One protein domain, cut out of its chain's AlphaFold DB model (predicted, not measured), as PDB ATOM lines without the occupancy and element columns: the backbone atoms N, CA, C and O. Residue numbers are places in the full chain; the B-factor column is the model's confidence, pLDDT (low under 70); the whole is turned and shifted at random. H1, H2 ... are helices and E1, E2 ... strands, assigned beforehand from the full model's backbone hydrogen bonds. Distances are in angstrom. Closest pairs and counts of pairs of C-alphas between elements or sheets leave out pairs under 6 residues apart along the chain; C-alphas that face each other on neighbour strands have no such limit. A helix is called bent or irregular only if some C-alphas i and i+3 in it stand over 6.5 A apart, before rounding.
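What this domain is: This is residues 3 to 110 of the 576 residues of an uncharacterized protein of Colwellia sp. MB3u-70 (UniProt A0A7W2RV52). A twisted sheet of five strands makes one wall of the domain, and the five short helices gather on the same side of it, with the other side bare. H2 and H4 pack together near the ends at which E2 and E3 begin, H3 and H5 pack together near the ends at which E2 and E3 finish, and H1 lies off the sheet, packed on H2. The printed part has 108 residues, with named elements in the order E1, H1, H2, E2, H3, H4, E3, H5, E4, E5. The sheet is mixed, in the order E1, E2, E3, E5, E4, and the class is mixed, helices and strands. The whole is compact, with a radius of gyration of the C-alphas of 12.7 A, and rounded, spanning 33 by 31 by 24 A.

Where its parts are: E1 is residues 4 to 6, and its C-alpha 4 is at (117.344, 133.340, 203.432). H1 is residues 9 to 15; it is irregular, with C-alphas 10 and 13 lying 7.2 A apart. H2 is residues 24 to 31, 11.0 A from first to last C-alpha, and E2 is residues 40 to 43, 9.9 A. H3 is residues 49 to 56, 10.5 A long, and H4, the longest helix, is residues 59 to 70, 15.0 A, with C-alpha 70 at (108.887, 146.116, 200.382). E3 is residues 77 to 81, 13.2 A, followed by H5, residues 85 to 91, 10.0 A. E4, the longest strand, is residues 96 to 101, 15.6 A. E5 is residues 106 to 110, 12.7 A, ending with C-alpha 110 at (112.134, 136.459, 188.070).

How they stand to each other: E1 and E2 are parallel neighbours at 26 degrees, with N 5 and O 41 within hydrogen-bond range at 2.8 A. E2 and E3 are parallel at 10 degrees, with N 42 and O 78 at 2.8 A. E3 and E5 are antiparallel at 152 degrees, with N 79 and O 108 at 2.9 A. E4 and E5 form a hairpin, antiparallel at 158 degrees, with N 100 and O 107 at 2.8 A. E1 and E4 are the edge strands. E1, H1 H2, E2 and E2, H3 H4, E3 are strand-helix-strand units, two parallel neighbour strands with helices between, each with a right-handed crossover. E3, H5, E4 is a split unit, with E5 between its strands in the sheet, and its crossover is right-handed too. H2, H3, H4 and H5 are on the sheet but each only grazes it; H1 is not on it. H1 touches H2, closest at the C-alphas of Leu 15 and Asn 26, 5.9 A, at a steep tilt of 55 degrees, opposite ways. H4 touches H2 with residues 61 to 66 alone, closest at the C-alphas of Val 24 and Phe 62, 5.6 A, at a steep tilt of 51 degrees, the same way. H3 touches H5, closest at the C-alphas of Ile 56 and Leu 91, 6.5 A, at a steep tilt of 56 degrees, the same way. H3 and H4 meet only through their link, while H4 and H5 are apart. In H2, H3, H4 and H5 every O i to N i+4 pair is within hydrogen-bond range; in H1 1 of 3 is, beside 3 of 4 O i to N i+3 pairs.

The domain as a whole: The two C-alphas farthest apart, those of Ser 19 and Thr 37, are 35.5 A apart. The sheet is twisted, its C-alphas lying up to 4.2 A off the best plane. The printed part has no cut, and no link is long. The mean pLDDT of the printed part is 88.0, and residues 101 and 103 are under 70.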
ATOM      1  N   SER A   3     119.977 137.230 203.202       72.25
ATOM      2  CA  SER A   3     119.032 136.702 204.178       72.25
ATOM      3  C   SER A   3     118.133 135.675 203.486       72.25
ATOM      4  O   SER A   3     117.474 135.985 202.491       72.25
ATOM      5  N   SER A   4     118.122 134.444 203.997       88.06
ATOM      6  CA  SER A   4     117.344 133.340 203.432       88.06
ATOM      7  C   SER A   4     116.111 133.038 204.286       88.06
ATOM      8  O   SER A   4     116.215 132.833 205.499       88.06
ATOM      9  N   LEU A   5     114.941 132.995 203.649       94.25
ATOM     10  CA  LEU A   5     113.685 132.517 204.214       94.25
ATOM     11  C   LEU A   5     113.463 131.064 203.792       94.25
ATOM     12  O   LEU A   5     113.132 130.791 202.643       94.25
ATOM     13  N   ILE A   6     113.605 130.136 204.738       95.81
ATOM     14  CA  ILE A   6     113.372 128.706 204.503       95.81
ATOM     15  C   ILE A   6     111.939 128.348 204.902       95.81
ATOM     16  O   ILE A   6     111.615 128.222 206.094       95.81
ATOM     17  N   LEU A   7     111.078 128.146 203.907       96.75
ATOM     18  CA  LEU A   7     109.714 127.678 204.108       96.75
ATOM     19  C   LEU A   7     109.712 126.176 204.399       96.75
ATOM     20  O   LEU A   7     110.488 125.389 203.877       96.75
ATOM     21  N   THR A   8     108.843 125.779 205.315       96.06
ATOM     22  CA  THR A   8     108.707 124.408 205.834       96.06
ATOM     23  C   THR A   8     107.254 124.197 206.228       96.06
ATOM     24  O   THR A   8     106.515 125.176 206.350       96.06
ATOM     25  N   GLN A   9     106.863 122.960 206.543       94.19
ATOM     26  CA  GLN A   9     105.480 122.625 206.909       94.19
ATOM     27  C   GLN A   9     104.889 123.456 208.066       94.19
ATOM     28  O   GLN A   9     103.677 123.660 208.127       94.19
ATOM     29  N   LYS A  10     105.722 124.030 208.950       95.19
ATOM     30  CA  LYS A  10     105.251 124.948 210.007       95.19
ATOM     31  C   LYS A  10     104.610 126.235 209.460       95.19
ATOM     32  O   LYS A  10     103.819 126.851 210.161       95.19
ATOM     33  N   HIS A  11     104.948 126.635 208.234       96.56
ATOM     34  CA  HIS A  11     104.435 127.844 207.587       96.56
ATOM     35  C   HIS A  11     103.127 127.594 206.829       96.56
ATOM     36  O   HIS A  11     102.431 128.548 206.496       96.56
ATOM     37  N   CYS A  12     102.762 126.334 206.566       95.38
ATOM     38  CA  CYS A  12     101.682 126.022 205.633       95.38
ATOM     39  C   CYS A  12     100.324 126.568 206.075       95.38
ATOM     40  O   CYS A  12      99.604 127.108 205.255       95.38
ATOM     41  N   LYS A  13      99.999 126.543 207.374       95.69
ATOM     42  CA  LYS A  13      98.735 127.124 207.871       95.69
ATOM     43  C   LYS A  13      98.637 128.638 207.658       95.69
ATOM     44  O   LYS A  13      97.537 129.169 207.540       95.69
ATOM     45  N   PHE A  14      99.779 129.322 207.649       96.94
ATOM     46  CA  PHE A  14      99.854 130.757 207.413       96.94
ATOM     47  C   PHE A  14      99.814 131.074 205.915       96.94
ATOM     48  O   PHE A  14      99.190 132.045 205.512       96.94
ATOM     49  N   LEU A  15     100.433 130.245 205.074       96.94
ATOM     50  CA  LEU A  15     100.536 130.490 203.633       96.94
ATOM     51  C   LEU A  15      99.381 129.913 202.814       96.94
ATOM     52  O   LEU A  15      99.119 130.418 201.731       96.94
ATOM     53  N   PHE A  16      98.697 128.889 203.314       96.81
ATOM     54  CA  PHE A  16      97.648 128.182 202.591       96.81
ATOM     55  C   PHE A  16      96.380 128.069 203.435       96.81
ATOM     56  O   PHE A  16      96.440 127.841 204.650       96.81
ATOM     57  N   ASP A  17      95.230 128.228 202.786       93.56
ATOM     58  CA  ASP A  17      93.940 127.970 203.417       93.56
ATOM     59  C   ASP A  17      93.647 126.456 203.522       93.56
ATOM     60  O   ASP A  17      94.462 125.601 203.168       93.56
ATOM     61  N   LYS A  18      92.463 126.093 204.031       91.12
ATOM     62  CA  LYS A  18      92.060 124.681 204.193       91.12
ATOM     63  C   LYS A  18      91.888 123.929 202.864       91.12
ATOM     64  O   LYS A  18      91.847 122.702 202.883       91.12
ATOM     65  N   SER A  19      91.767 124.651 201.756       91.06
ATOM     66  CA  SER A  19      91.602 124.133 200.398       91.06
ATOM     67  C   SER A  19      92.905 124.223 199.590       91.06
ATOM     68  O   SER A  19      92.881 124.025 198.380       91.06
ATOM     69  N   ASN A  20      94.039 124.492 200.251       93.00
ATOM     70  CA  ASN A  20      95.351 124.720 199.644       93.00
ATOM     71  C   ASN A  20      95.421 125.936 198.704       93.00
ATOM     72  O   ASN A  20      96.306 126.006 197.855       93.00
ATOM     73  N   HIS A  21      94.558 126.940 198.851       92.69
ATOM     74  CA  HIS A  21      94.748 128.195 198.128       92.69
ATOM     75  C   HIS A  21      95.896 128.992 198.748       92.69
ATOM     76  O   HIS A  21      95.945 129.188 199.963       92.69
ATOM     77  N   PHE A  22      96.821 129.452 197.906       95.56
ATOM     78  CA  PHE A  22      98.015 130.173 198.331       95.56
ATOM     79  C   PHE A  22      97.737 131.660 198.591       95.56
ATOM     80  O   PHE A  22      97.212 132.377 197.742       95.56
ATOM     81  N   ASN A  23      98.158 132.140 199.758       95.81
ATOM     82  CA  ASN A  23      98.060 133.529 200.175       95.81
ATOM     83  C   ASN A  23      99.383 134.266 199.914       95.81
ATOM     84  O   ASN A  23     100.295 134.286 200.747       95.81
ATOM     85  N   VAL A  24      99.458 134.901 198.743       95.38
ATOM     86  CA  VAL A  24     100.620 135.676 198.279       95.38
ATOM     87  C   VAL A  24     101.024 136.762 199.281       95.38
ATOM     88  O   VAL A  24     102.206 136.906 199.596       95.38
ATOM     89  N   PHE A  25     100.045 137.480 199.837       96.31
ATOM     90  CA  PHE A  25     100.289 138.567 200.784       96.31
ATOM     91  C   PHE A  25     100.979 138.080 202.063       96.31
ATOM     92  O   PHE A  25     101.868 138.745 202.600       96.31
ATOM     93  N   ASN A  26     100.632 136.883 202.539       97.06
ATOM     94  CA  ASN A  26     101.290 136.294 203.699       97.06
ATOM     95  C   ASN A  26     102.742 135.901 203.415       97.06
ATOM     96  O   ASN A  26     103.586 136.076 204.295       97.06
ATOM     97  N   LEU A  27     103.081 135.462 202.199       96.88
ATOM     98  CA  LEU A  27     104.489 135.273 201.836       96.88
ATOM     99  C   LEU A  27     105.251 136.607 201.871       96.88
ATOM    100  O   LEU A  27     106.343 136.675 202.442       96.88
ATOM    101  N   THR A  28     104.656 137.686 201.353       95.88
ATOM    102  CA  THR A  28     105.232 139.040 201.440       95.88
ATOM    103  C   THR A  28     105.430 139.478 202.894       95.88
ATOM    104  O   THR A  28     106.467 140.052 203.226       95.88
ATOM    105  N   ARG A  29     104.500 139.148 203.800       95.44
ATOM    106  CA  ARG A  29     104.646 139.415 205.245       95.44
ATOM    107  C   ARG A  29     105.852 138.709 205.857       95.44
ATOM    108  O   ARG A  29     106.586 139.356 206.601       95.44
ATOM    109  N   LEU A  30     106.099 137.438 205.525       95.56
ATOM    110  CA  LEU A  30     107.287 136.715 206.012       95.56
ATOM    111  C   LEU A  30     108.594 137.344 205.514       95.56
ATOM    112  O   LEU A  30     109.595 137.356 206.230       95.56
ATOM    113  N   CYS A  31     108.575 137.909 204.307       93.94
ATOM    114  CA  CYS A  31     109.738 138.551 203.704       93.94
ATOM    115  C   CYS A  31     110.183 139.824 204.445       93.94
ATOM    116  O   CYS A  31     111.357 140.183 204.368       93.94
ATOM    117  N   LYS A  32     109.302 140.459 205.236       91.06
ATOM    118  CA  LYS A  32     109.635 141.651 206.039       91.06
ATOM    119  C   LYS A  32     110.843 141.435 206.950       91.06
ATOM    120  O   LYS A  32     111.659 142.331 207.125       91.06
ATOM    121  N   GLN A  33     110.946 140.249 207.549       83.94
ATOM    122  CA  GLN A  33     111.972 139.942 208.551       83.94
ATOM    123  C   GLN A  33     113.337 139.618 207.939       83.94
ATOM    124  O   GLN A  33     114.357 139.729 208.615       83.94
ATOM    125  N   VAL A  34     113.352 139.205 206.673       85.81
ATOM    126  CA  VAL A  34     114.556 138.793 205.941       85.81
ATOM    127  C   VAL A  34     114.964 139.818 204.886       85.81
ATOM    128  O   VAL A  34     115.876 139.570 204.108       85.81
ATOM    129  N   GLN A  35     114.314 140.977 204.835       79.75
ATOM    130  CA  GLN A  35     114.644 142.005 203.862       79.75
ATOM    131  C   GLN A  35     116.084 142.509 204.049       79.75
ATOM    132  O   GLN A  35     116.485 142.914 205.140       79.75
ATOM    133  N   SER A  36     116.858 142.509 202.962       80.56
ATOM    134  CA  SER A  36     118.221 143.040 202.922       80.56
ATOM    135  C   SER A  36     118.436 143.913 201.684       80.56
ATOM    136  O   SER A  36     117.710 143.798 200.697       80.56
ATOM    137  N   THR A  37     119.465 144.766 201.706       75.12
ATOM    138  CA  THR A  37     119.879 145.549 200.526       75.12
ATOM    139  C   THR A  37     120.402 144.674 199.384       75.12
ATOM    140  O   THR A  37     120.474 145.142 198.253       75.12
ATOM    141  N   GLU A  38     120.782 143.425 199.675       79.62
ATOM    142  CA  GLU A  38     121.292 142.443 198.707       79.62
ATOM    143  C   GLU A  38     120.167 141.602 198.071       79.62
ATOM    144  O   GLU A  38     120.445 140.797 197.187       79.62
ATOM    145  N   GLY A  39     118.911 141.785 198.497       85.75
ATOM    146  CA  GLY A  39     117.762 141.005 198.039       85.75
ATOM    147  C   GLY A  39     117.223 140.016 199.072       85.75
ATOM    148  O   GLY A  39     117.541 140.104 200.264       85.75
ATOM    149  N   ILE A  40     116.370 139.098 198.612       90.25
ATOM    150  CA  ILE A  40     115.736 138.043 199.416       90.25
ATOM    151  C   ILE A  40     115.874 136.702 198.698       90.25
ATOM    152  O   ILE A  40     115.528 136.571 197.523       90.25
ATOM    153  N   THR A  41     116.321 135.683 199.432       92.75
ATOM    154  CA  THR A  41     116.301 134.290 198.972       92.75
ATOM    155  C   THR A  41     115.178 133.530 199.674       92.75
ATOM    156  O   THR A  41     115.115 133.532 200.902       92.75
ATOM    157  N   ILE A  42     114.309 132.863 198.919       95.38
ATOM    158  CA  ILE A  42     113.165 132.096 199.420       95.38
ATOM    159  C   ILE A  42     113.355 130.630 199.033       95.38
ATOM    160  O   ILE A  42     113.248 130.258 197.867       95.38
ATOM    161  N   ASP A  43     113.633 129.791 200.023       95.50
ATOM    162  CA  ASP A  43     113.753 128.348 199.849       95.50
ATOM    163  C   ASP A  43     112.409 127.681 200.149       95.50
ATOM    164  O   ASP A  43     111.944 127.672 201.293       95.50
ATOM    165  N   ILE A  44     111.778 127.136 199.110       96.50
ATOM    166  CA  ILE A  44     110.515 126.394 199.201       96.50
ATOM    167  C   ILE A  44     110.694 124.901 198.911       96.50
ATOM    168  O   ILE A  44     109.714 124.160 198.937       96.50
ATOM    169  N   SER A  45     111.931 124.433 198.717       95.00
ATOM    170  CA  SER A  45     112.270 123.034 198.403       95.00
ATOM    171  C   SER A  45     111.787 122.025 199.457       95.00
ATOM    172  O   SER A  45     111.632 120.836 199.173       95.00
ATOM    173  N   ARG A  46     111.529 122.495 200.686       95.44
ATOM    174  CA  ARG A  46     111.051 121.689 201.824       95.44
ATOM    175  C   ARG A  46     109.526 121.634 201.949       95.44
ATOM    176  O   ARG A  46     109.019 121.063 202.920       95.44
ATOM    177  N   LEU A  47     108.797 122.266 201.032       96.38
ATOM    178  CA  LEU A  47     107.346 122.143 200.916       96.38
ATOM    179  C   LEU A  47     106.979 120.962 200.014       96.38
ATOM    180  O   LEU A  47     107.809 120.456 199.260       96.38
ATOM    181  N   GLU A  48     105.729 120.514 200.095       95.81
ATOM    182  CA  GLU A  48     105.223 119.510 199.156       95.81
ATOM    183  C   GLU A  48     105.206 120.078 197.734       95.81
ATOM    184  O   GLU A  48     105.038 121.281 197.540       95.81
ATOM    185  N   GLU A  49     105.353 119.210 196.739       94.31
ATOM    186  CA  GLU A  49     105.412 119.583 195.321       94.31
ATOM    187  C   GLU A  49     104.231 120.477 194.915       94.31
ATOM    188  O   GLU A  49     104.426 121.580 194.409       94.31
ATOM    189  N   ILE A  50     103.009 120.085 195.291       95.00
ATOM    190  CA  ILE A  50     101.795 120.867 195.027       95.00
ATOM    191  C   ILE A  50     101.851 122.276 195.640       95.00
ATOM    192  O   ILE A  50     101.410 123.244 195.027       95.00
ATOM    193  N   GLN A  51     102.430 122.428 196.834       96.56
ATOM    194  CA  GLN A  51     102.577 123.726 197.500       96.56
ATOM    195  C   GLN A  51     103.617 124.593 196.787       96.56
ATOM    196  O   GLN A  51     103.414 125.799 196.648       96.56
ATOM    197  N   GLN A  52     104.709 123.986 196.311       96.00
ATOM    198  CA  GLN A  52     105.709 124.675 195.497       96.00
ATOM    199  C   GLN A  52     105.085 125.170 194.187       96.00
ATOM    200  O   GLN A  52     105.206 126.352 193.867       96.00
ATOM    201  N   GLN A  53     104.341 124.308 193.487       94.19
ATOM    202  CA  GLN A  53     103.637 124.650 192.246       94.19
ATOM    203  C   GLN A  53     102.654 125.813 192.453       94.19
ATOM    204  O   GLN A  53     102.639 126.768 191.673       94.19
ATOM    205  N   LEU A  54     101.878 125.789 193.540       94.50
ATOM    206  CA  LEU A  54     100.934 126.857 193.883       94.50
ATOM    207  C   LEU A  54     101.628 128.204 194.130       94.50
ATOM    208  O   LEU A  54     101.156 129.221 193.620       94.50
ATOM    209  N   ILE A  55     102.754 128.221 194.852       95.19
ATOM    210  CA  ILE A  55     103.553 129.440 195.064       95.19
ATOM    211  C   ILE A  55     104.072 129.972 193.725       95.19
ATOM    212  O   ILE A  55     103.891 131.152 193.415       95.19
ATOM    213  N   ILE A  56     104.670 129.097 192.913       92.19
ATOM    214  CA  ILE A  56     105.284 129.460 191.629       92.19
ATOM    215  C   ILE A  56     104.235 130.017 190.659       92.19
ATOM    216  O   ILE A  56     104.463 131.041 190.016       92.19
ATOM    217  N   SER A  57     103.038 129.427 190.630       90.75
ATOM    218  CA  SER A  57     101.935 129.878 189.770       90.75
ATOM    219  C   SER A  57     101.443 131.307 190.057       90.75
ATOM    220  O   SER A  57     100.680 131.865 189.268       90.75
ATOM    221  N   LYS A  58     101.844 131.903 191.190       91.25
ATOM    222  CA  LYS A  58     101.429 133.242 191.645       91.25
ATOM    223  C   LYS A  58     102.596 134.221 191.821       91.25
ATOM    224  O   LYS A  58     102.423 135.271 192.447       91.25
ATOM    225  N   LEU A  59     103.767 133.919 191.256       89.69
ATOM    226  CA  LEU A  59     104.967 134.756 191.383       89.69
ATOM    227  C   LEU A  59     104.794 136.180 190.862       89.69
ATOM    228  O   LEU A  59     105.401 137.096 191.413       89.69
ATOM    229  N   GLU A  60     103.958 136.387 189.844       86.94
ATOM    230  CA  GLU A  60     103.693 137.723 189.301       86.94
ATOM    231  C   GLU A  60     103.101 138.668 190.360       86.94
ATOM    232  O   GLU A  60     103.562 139.798 190.537       86.94
ATOM    233  N   TYR A  61     102.139 138.174 191.143       89.88
ATOM    234  CA  TYR A  61     101.514 138.933 192.221       89.88
ATOM    235  C   TYR A  61     102.496 139.153 193.370       89.88
ATOM    236  O   TYR A  61     102.602 140.263 193.890       89.88
ATOM    237  N   PHE A  62     103.255 138.112 193.731       92.06
ATOM    238  CA  PHE A  62     104.250 138.189 194.798       92.06
ATOM    239  C   PHE A  62     105.349 139.215 194.496       92.06
ATOM    240  O   PHE A  62     105.712 140.011 195.365       92.06
ATOM    241  N   SER A  63     105.847 139.230 193.262       88.50
ATOM    242  CA  SER A  63     106.904 140.148 192.828       88.50
ATOM    243  C   SER A  63     106.402 141.592 192.834       88.50
ATOM    244  O   SER A  63     107.035 142.470 193.416       88.50
ATOM    245  N   ASN A  64     105.182 141.832 192.339       88.38
ATOM    246  CA  ASN A  64     104.528 143.137 192.450       88.38
ATOM    247  C   ASN A  64     104.361 143.613 193.892       88.38
ATOM    248  O   ASN A  64     104.574 144.794 194.184       88.38
ATOM    249  N   HIS A  65     103.971 142.714 194.796       91.75
ATOM    250  CA  HIS A  65     103.877 143.033 196.218       91.75
ATOM    251  C   HIS A  65     105.247 143.408 196.777       91.75
ATOM    252  O   HIS A  65     105.364 144.448 197.415       91.75
ATOM    253  N   CYS A  66     106.295 142.633 196.499       90.50
ATOM    254  CA  CYS A  66     107.654 142.951 196.945       90.50
ATOM    255  C   CYS A  66     108.142 144.304 196.407       90.50
ATOM    256  O   CYS A  66     108.661 145.113 197.177       90.50
ATOM    257  N   ASN A  67     107.888 144.599 195.131       88.31
ATOM    258  CA  ASN A  67     108.214 145.884 194.517       88.31
ATOM    259  C   ASN A  67     107.499 147.049 195.212       88.31
ATOM    260  O   ASN A  67     108.144 148.014 195.615       88.31
ATOM    261  N   LYS A  68     106.168 146.988 195.360       89.44
ATOM    262  CA  LYS A  68     105.387 148.132 195.868       89.44
ATOM    263  C   LYS A  68     105.394 148.265 197.391       89.44
ATOM    264  O   LYS A  68     105.326 149.381 197.891       89.44
ATOM    265  N   ILE A  69     105.423 147.150 198.115       91.44
ATOM    266  CA  ILE A  69     105.267 147.116 199.576       91.44
ATOM    267  C   ILE A  69     106.630 147.095 200.268       91.44
ATOM    268  O   ILE A  69     106.845 147.838 201.220       91.44
ATOM    269  N   LEU A  70     107.555 146.259 199.786       90.38
ATOM    270  CA  LEU A  70     108.887 146.116 200.382       90.38
ATOM    271  C   LEU A  70     109.947 146.976 199.682       90.38
ATOM    272  O   LEU A  70     111.046 147.107 200.209       90.38
ATOM    273  N   ASN A  71     109.646 147.582 198.528       89.25
ATOM    274  CA  ASN A  71     110.617 148.315 197.708       89.25
ATOM    275  C   ASN A  71     111.814 147.440 197.271       89.25
ATOM    276  O   ASN A  71     112.967 147.878 197.287       89.25
ATOM    277  N   ILE A  72     111.545 146.180 196.910       85.31
ATOM    278  CA  ILE A  72     112.544 145.200 196.453       85.31
ATOM    279  C   ILE A  72     112.289 144.892 194.987       85.31
ATOM    280  O   ILE A  72     111.211 144.410 194.667       85.31
ATOM    281  N   LYS A  73     113.291 145.137 194.136       82.62
ATOM    282  CA  LYS A  73     113.237 144.859 192.694       82.62
ATOM    283  C   LYS A  73     113.211 143.355 192.401       82.62
ATOM    284  O   LYS A  73     113.875 142.596 193.101       82.62
ATOM    285  N   ASP A  74     112.541 142.955 191.318       75.50
ATOM    286  CA  ASP A  74     112.392 141.547 190.896       75.50
ATOM    287  C   ASP A  74     113.720 140.781 190.822       75.50
ATOM    288  O   ASP A  74     113.849 139.694 191.376       75.50
ATOM    289  N   ASN A  75     114.745 141.399 190.226       73.56
ATOM    290  CA  ASN A  75     116.078 140.810 190.054       73.56
ATOM    291  C   ASN A  75     116.851 140.598 191.370       73.56
ATOM    292  O   ASN A  75     117.989 140.136 191.362       73.56
ATOM    293  N   LEU A  76     116.264 140.980 192.503       80.69
ATOM    294  CA  LEU A  76     116.799 140.762 193.841       80.69
ATOM    295  C   LEU A  76     116.026 139.671 194.597       80.69
ATOM    296  O   LEU A  76     116.274 139.458 195.783       80.69
ATOM    297  N   ILE A  77     115.089 138.981 193.944       86.81
ATOM    298  CA  ILE A  77     114.316 137.880 194.518       86.81
ATOM    299  C   ILE A  77     114.844 136.571 193.934       86.81
ATOM    300  O   ILE A  77     114.890 136.394 192.724       86.81
ATOM    301  N   THR A  78     115.261 135.641 194.788       89.88
ATOM    302  CA  THR A  78     115.780 134.330 194.366       89.88
ATOM    303  C   THR A  78     114.957 133.217 194.992       89.88
ATOM    304  O   THR A  78     114.773 133.218 196.208       89.88
ATOM    305  N   PHE A  79     114.502 132.253 194.197       92.06
ATOM    306  CA  PHE A  79     113.787 131.068 194.677       92.06
ATOM    307  C   PHE A  79     114.666 129.822 194.606       92.06
ATOM    308  O   PHE A  79     115.416 129.671 193.648       92.06
ATOM    309  N   ILE A  80     114.549 128.939 195.601       92.69
ATOM    310  CA  ILE A  80     115.148 127.594 195.613       92.69
ATOM    311  C   ILE A  80     114.016 126.572 195.699       92.69
ATOM    312  O   ILE A  80     113.205 126.621 196.633       92.69
ATOM    313  N   ILE A  81     113.939 125.672 194.720       92.00
ATOM    314  CA  ILE A  81     112.824 124.728 194.549       92.00
ATOM    315  C   ILE A  81     113.323 123.325 194.191       92.00
ATOM    316  O   ILE A  81     114.466 123.154 193.764       92.00
ATOM    317  N   LYS A  82     112.442 122.329 194.321       92.25
ATOM    318  CA  LYS A  82     112.715 120.921 193.980       92.25
ATOM    319  C   LYS A  82     111.789 120.362 192.885       92.25
ATOM    320  O   LYS A  82     111.652 119.148 192.765       92.25
ATOM    321  N   LEU A  83     111.114 121.236 192.140       86.00
ATOM    322  CA  LEU A  83     110.345 120.832 190.960       86.00
ATOM    323  C   LEU A  83     111.283 120.522 189.795       86.00
ATOM    324  O   LEU A  83     112.444 120.942 189.812       86.00
ATOM    325  N   ASP A  84     110.782 119.809 188.791       85.31
ATOM    326  CA  ASP A  84     111.520 119.665 187.540       85.31
ATOM    327  C   ASP A  84     111.444 120.945 186.684       85.31
ATOM    328  O   ASP A  84     110.593 121.813 186.877       85.31
ATOM    329  N   GLU A  85     112.383 121.096 185.751       82.38
ATOM    330  CA  GLU A  85     112.508 122.303 184.925       82.38
ATOM    331  C   GLU A  85     111.283 122.531 184.028       82.38
ATOM    332  O   GLU A  85     110.847 123.670 183.862       82.38
ATOM    333  N   GLN A  86     110.676 121.459 183.510       84.31
ATOM    334  CA  GLN A  86     109.517 121.548 182.617       84.31
ATOM    335  C   GLN A  86     108.277 122.043 183.366       84.31
ATOM    336  O   GLN A  86     107.493 122.833 182.830       84.31
ATOM    337  N   GLU A  87     108.100 121.615 184.613       83.62
ATOM    338  CA  GLU A  87     107.042 122.095 185.495       83.62
ATOM    339  C   GLU A  87     107.193 123.584 185.791       83.62
ATOM    340  O   GLU A  87     106.213 124.331 185.714       83.62
ATOM    341  N   VAL A  88     108.415 124.033 186.083       82.88
ATOM    342  CA  VAL A  88     108.705 125.449 186.334       82.88
ATOM    343  C   VAL A  88     108.389 126.272 185.098       82.88
ATOM    344  O   VAL A  88     107.584 127.193 185.191       82.88
ATOM    345  N   GLU A  89     108.935 125.898 183.939       82.94
ATOM    346  CA  GLU A  89     108.686 126.585 182.669       82.94
ATOM    347  C   GLU A  89     107.192 126.659 182.327       82.94
ATOM    348  O   GLU A  89     106.704 127.701 181.884       82.94
ATOM    349  N   SER A  90     106.438 125.584 182.573       85.44
ATOM    350  CA  SER A  90     104.986 125.556 182.376       85.44
ATOM    351  C   SER A  90     104.271 126.575 183.274       85.44
ATOM    352  O   SER A  90     103.458 127.381 182.796       85.44
ATOM    353  N   LEU A  91     104.608 126.596 184.568       80.81
ATOM    354  CA  LEU A  91     103.989 127.477 185.565       80.81
ATOM    355  C   LEU A  91     104.403 128.944 185.411       80.81
ATOM    356  O   LEU A  91     103.618 129.838 185.734       80.81
ATOM    357  N   THR A  92     105.604 129.201 184.899       79.88
ATOM    358  CA  THR A  92     106.162 130.544 184.708       79.88
ATOM    359  C   THR A  92     106.216 130.959 183.246       79.88
ATOM    360  O   THR A  92     106.916 131.909 182.920       79.88
ATOM    361  N   SER A  93     105.457 130.311 182.361       76.06
ATOM    362  CA  SER A  93     105.452 130.563 180.907       76.06
ATOM    363  C   SER A  93     105.174 132.019 180.492       76.06
ATOM    364  O   SER A  93     105.376 132.393 179.339       76.06
ATOM    365  N   LYS A  94     104.712 132.858 181.426       70.88
ATOM    366  CA  LYS A  94     104.467 134.298 181.250       70.88
ATOM    367  C   LYS A  94     105.567 135.202 181.822       70.88
ATOM    368  O   LYS A  94     105.446 136.419 181.711       70.88
ATOM    369  N   LEU A  95     106.592 134.640 182.458       71.88
ATOM    370  CA  LEU A  95     107.665 135.354 183.150       71.88
ATOM    371  C   LEU A  95     108.996 135.105 182.441       71.88
ATOM    372  O   LEU A  95     109.220 134.032 181.885       71.88
ATOM    373  N   THR A  96     109.898 136.085 182.493       72.75
ATOM    374  CA  THR A  96     111.295 135.851 182.107       72.75
ATOM    375  C   THR A  96     112.040 135.384 183.352       72.75
ATOM    376  O   THR A  96     111.945 136.028 184.396       72.75
ATOM    377  N   LEU A  97     112.748 134.258 183.274       76.00
ATOM    378  CA  LEU A  97     113.517 133.719 184.395       76.00
ATOM    379  C   LEU A  97     115.008 133.687 184.057       76.00
ATOM    380  O   LEU A  97     115.388 133.284 182.958       76.00
ATOM    381  N   GLU A  98     115.848 134.067 185.016       76.06
ATOM    382  CA  GLU A  98     117.271 133.718 185.010       76.06
ATOM    383  C   GLU A  98     117.460 132.471 185.884       76.06
ATOM    384  O   GLU A  98     117.348 132.548 187.108       76.06
ATOM    385  N   THR A  99     117.692 131.314 185.256       73.00
ATOM    386  CA  THR A  99     117.749 130.008 185.934       73.00
ATOM    387  C   THR A  99     119.186 129.509 186.074       73.00
ATOM    388  O   THR A  99     119.956 129.490 185.115       73.00
ATOM    389  N   ILE A 100     119.535 129.049 187.273       73.25
ATOM    390  CA  ILE A 100     120.767 128.335 187.599       73.25
ATOM    391  C   ILE A 100     120.366 126.950 188.115       73.25
ATOM    392  O   ILE A 100     119.732 126.816 189.163       73.25
ATOM    393  N   ILE A 101     120.740 125.910 187.375       69.69
ATOM    394  CA  ILE A 101     120.422 124.520 187.719       69.69
ATOM    395  C   ILE A 101     121.563 123.938 188.559       69.69
ATOM    396  O   ILE A 101     122.726 123.984 188.154       69.69
ATOM    397  N   SER A 102     121.228 123.367 189.715       71.00
ATOM    398  CA  SER A 102     122.118 122.497 190.494       71.00
ATOM    399  C   SER A 102     121.609 121.049 190.448       71.00
ATOM    400  O   SER A 102     120.452 120.820 190.107       71.00
ATOM    401  N   GLU A 103     122.444 120.059 190.792       68.12
ATOM    402  CA  GLU A 103     122.134 118.620 190.626       68.12
ATOM    403  C   GLU A 103     120.831 118.140 191.309       68.12
ATOM    404  O   GLU A 103     120.325 117.077 190.953       68.12
ATOM    405  N   SER A 104     120.271 118.892 192.268       76.00
ATOM    406  CA  SER A 104     119.033 118.523 192.978       76.00
ATOM    407  C   SER A 104     118.045 119.663 193.247       76.00
ATOM    408  O   SER A 104     116.987 119.406 193.821       76.00
ATOM    409  N   GLU A 105     118.385 120.902 192.892       85.19
ATOM    410  CA  GLU A 105     117.572 122.093 193.166       85.19
ATOM    411  C   GLU A 105     117.655 123.064 191.987       85.19
ATOM    412  O   GLU A 105     118.733 123.274 191.414       85.19
ATOM    413  N   ILE A 106     116.527 123.689 191.661       82.50
ATOM    414  CA  ILE A 106     116.472 124.779 190.688       82.50
ATOM    415  C   ILE A 106     116.521 126.090 191.464       82.50
ATOM    416  O   ILE A 106     115.721 126.315 192.377       82.50
ATOM    417  N   ILE A 107     117.463 126.952 191.089       85.75
ATOM    418  CA  ILE A 107     117.576 128.310 191.608       85.75
ATOM    419  C   ILE A 107     117.198 129.258 190.482       85.75
ATOM    420  O   ILE A 107     117.787 129.188 189.408       85.75
ATOM    421  N   PHE A 108     116.236 130.152 190.694       83.69
ATOM    422  CA  PHE A 108     115.875 131.112 189.652       83.69
ATOM    423  C   PHE A 108     115.519 132.489 190.201       83.69
ATOM    424  O   PHE A 108     115.113 132.639 191.360       83.69
ATOM    425  N   GLN A 109     115.669 133.492 189.337       82.62
ATOM    426  CA  GLN A 109     115.276 134.874 189.589       82.62
ATOM    427  C   GLN A 109     114.232 135.315 188.557       82.62
ATOM    428  O   GLN A 109     114.478 135.191 187.352       82.62
ATOM    429  N   PRO A 110     113.067 135.828 188.985       78.44
ATOM    430  CA  PRO A 110     112.134 136.459 188.070       78.44
ATOM    431  C   PRO A 110     112.707 137.783 187.543       78.44
ATOM    432  O   PRO A 110     113.235 138.594 188.301       78.44
TER     433      PRO A 110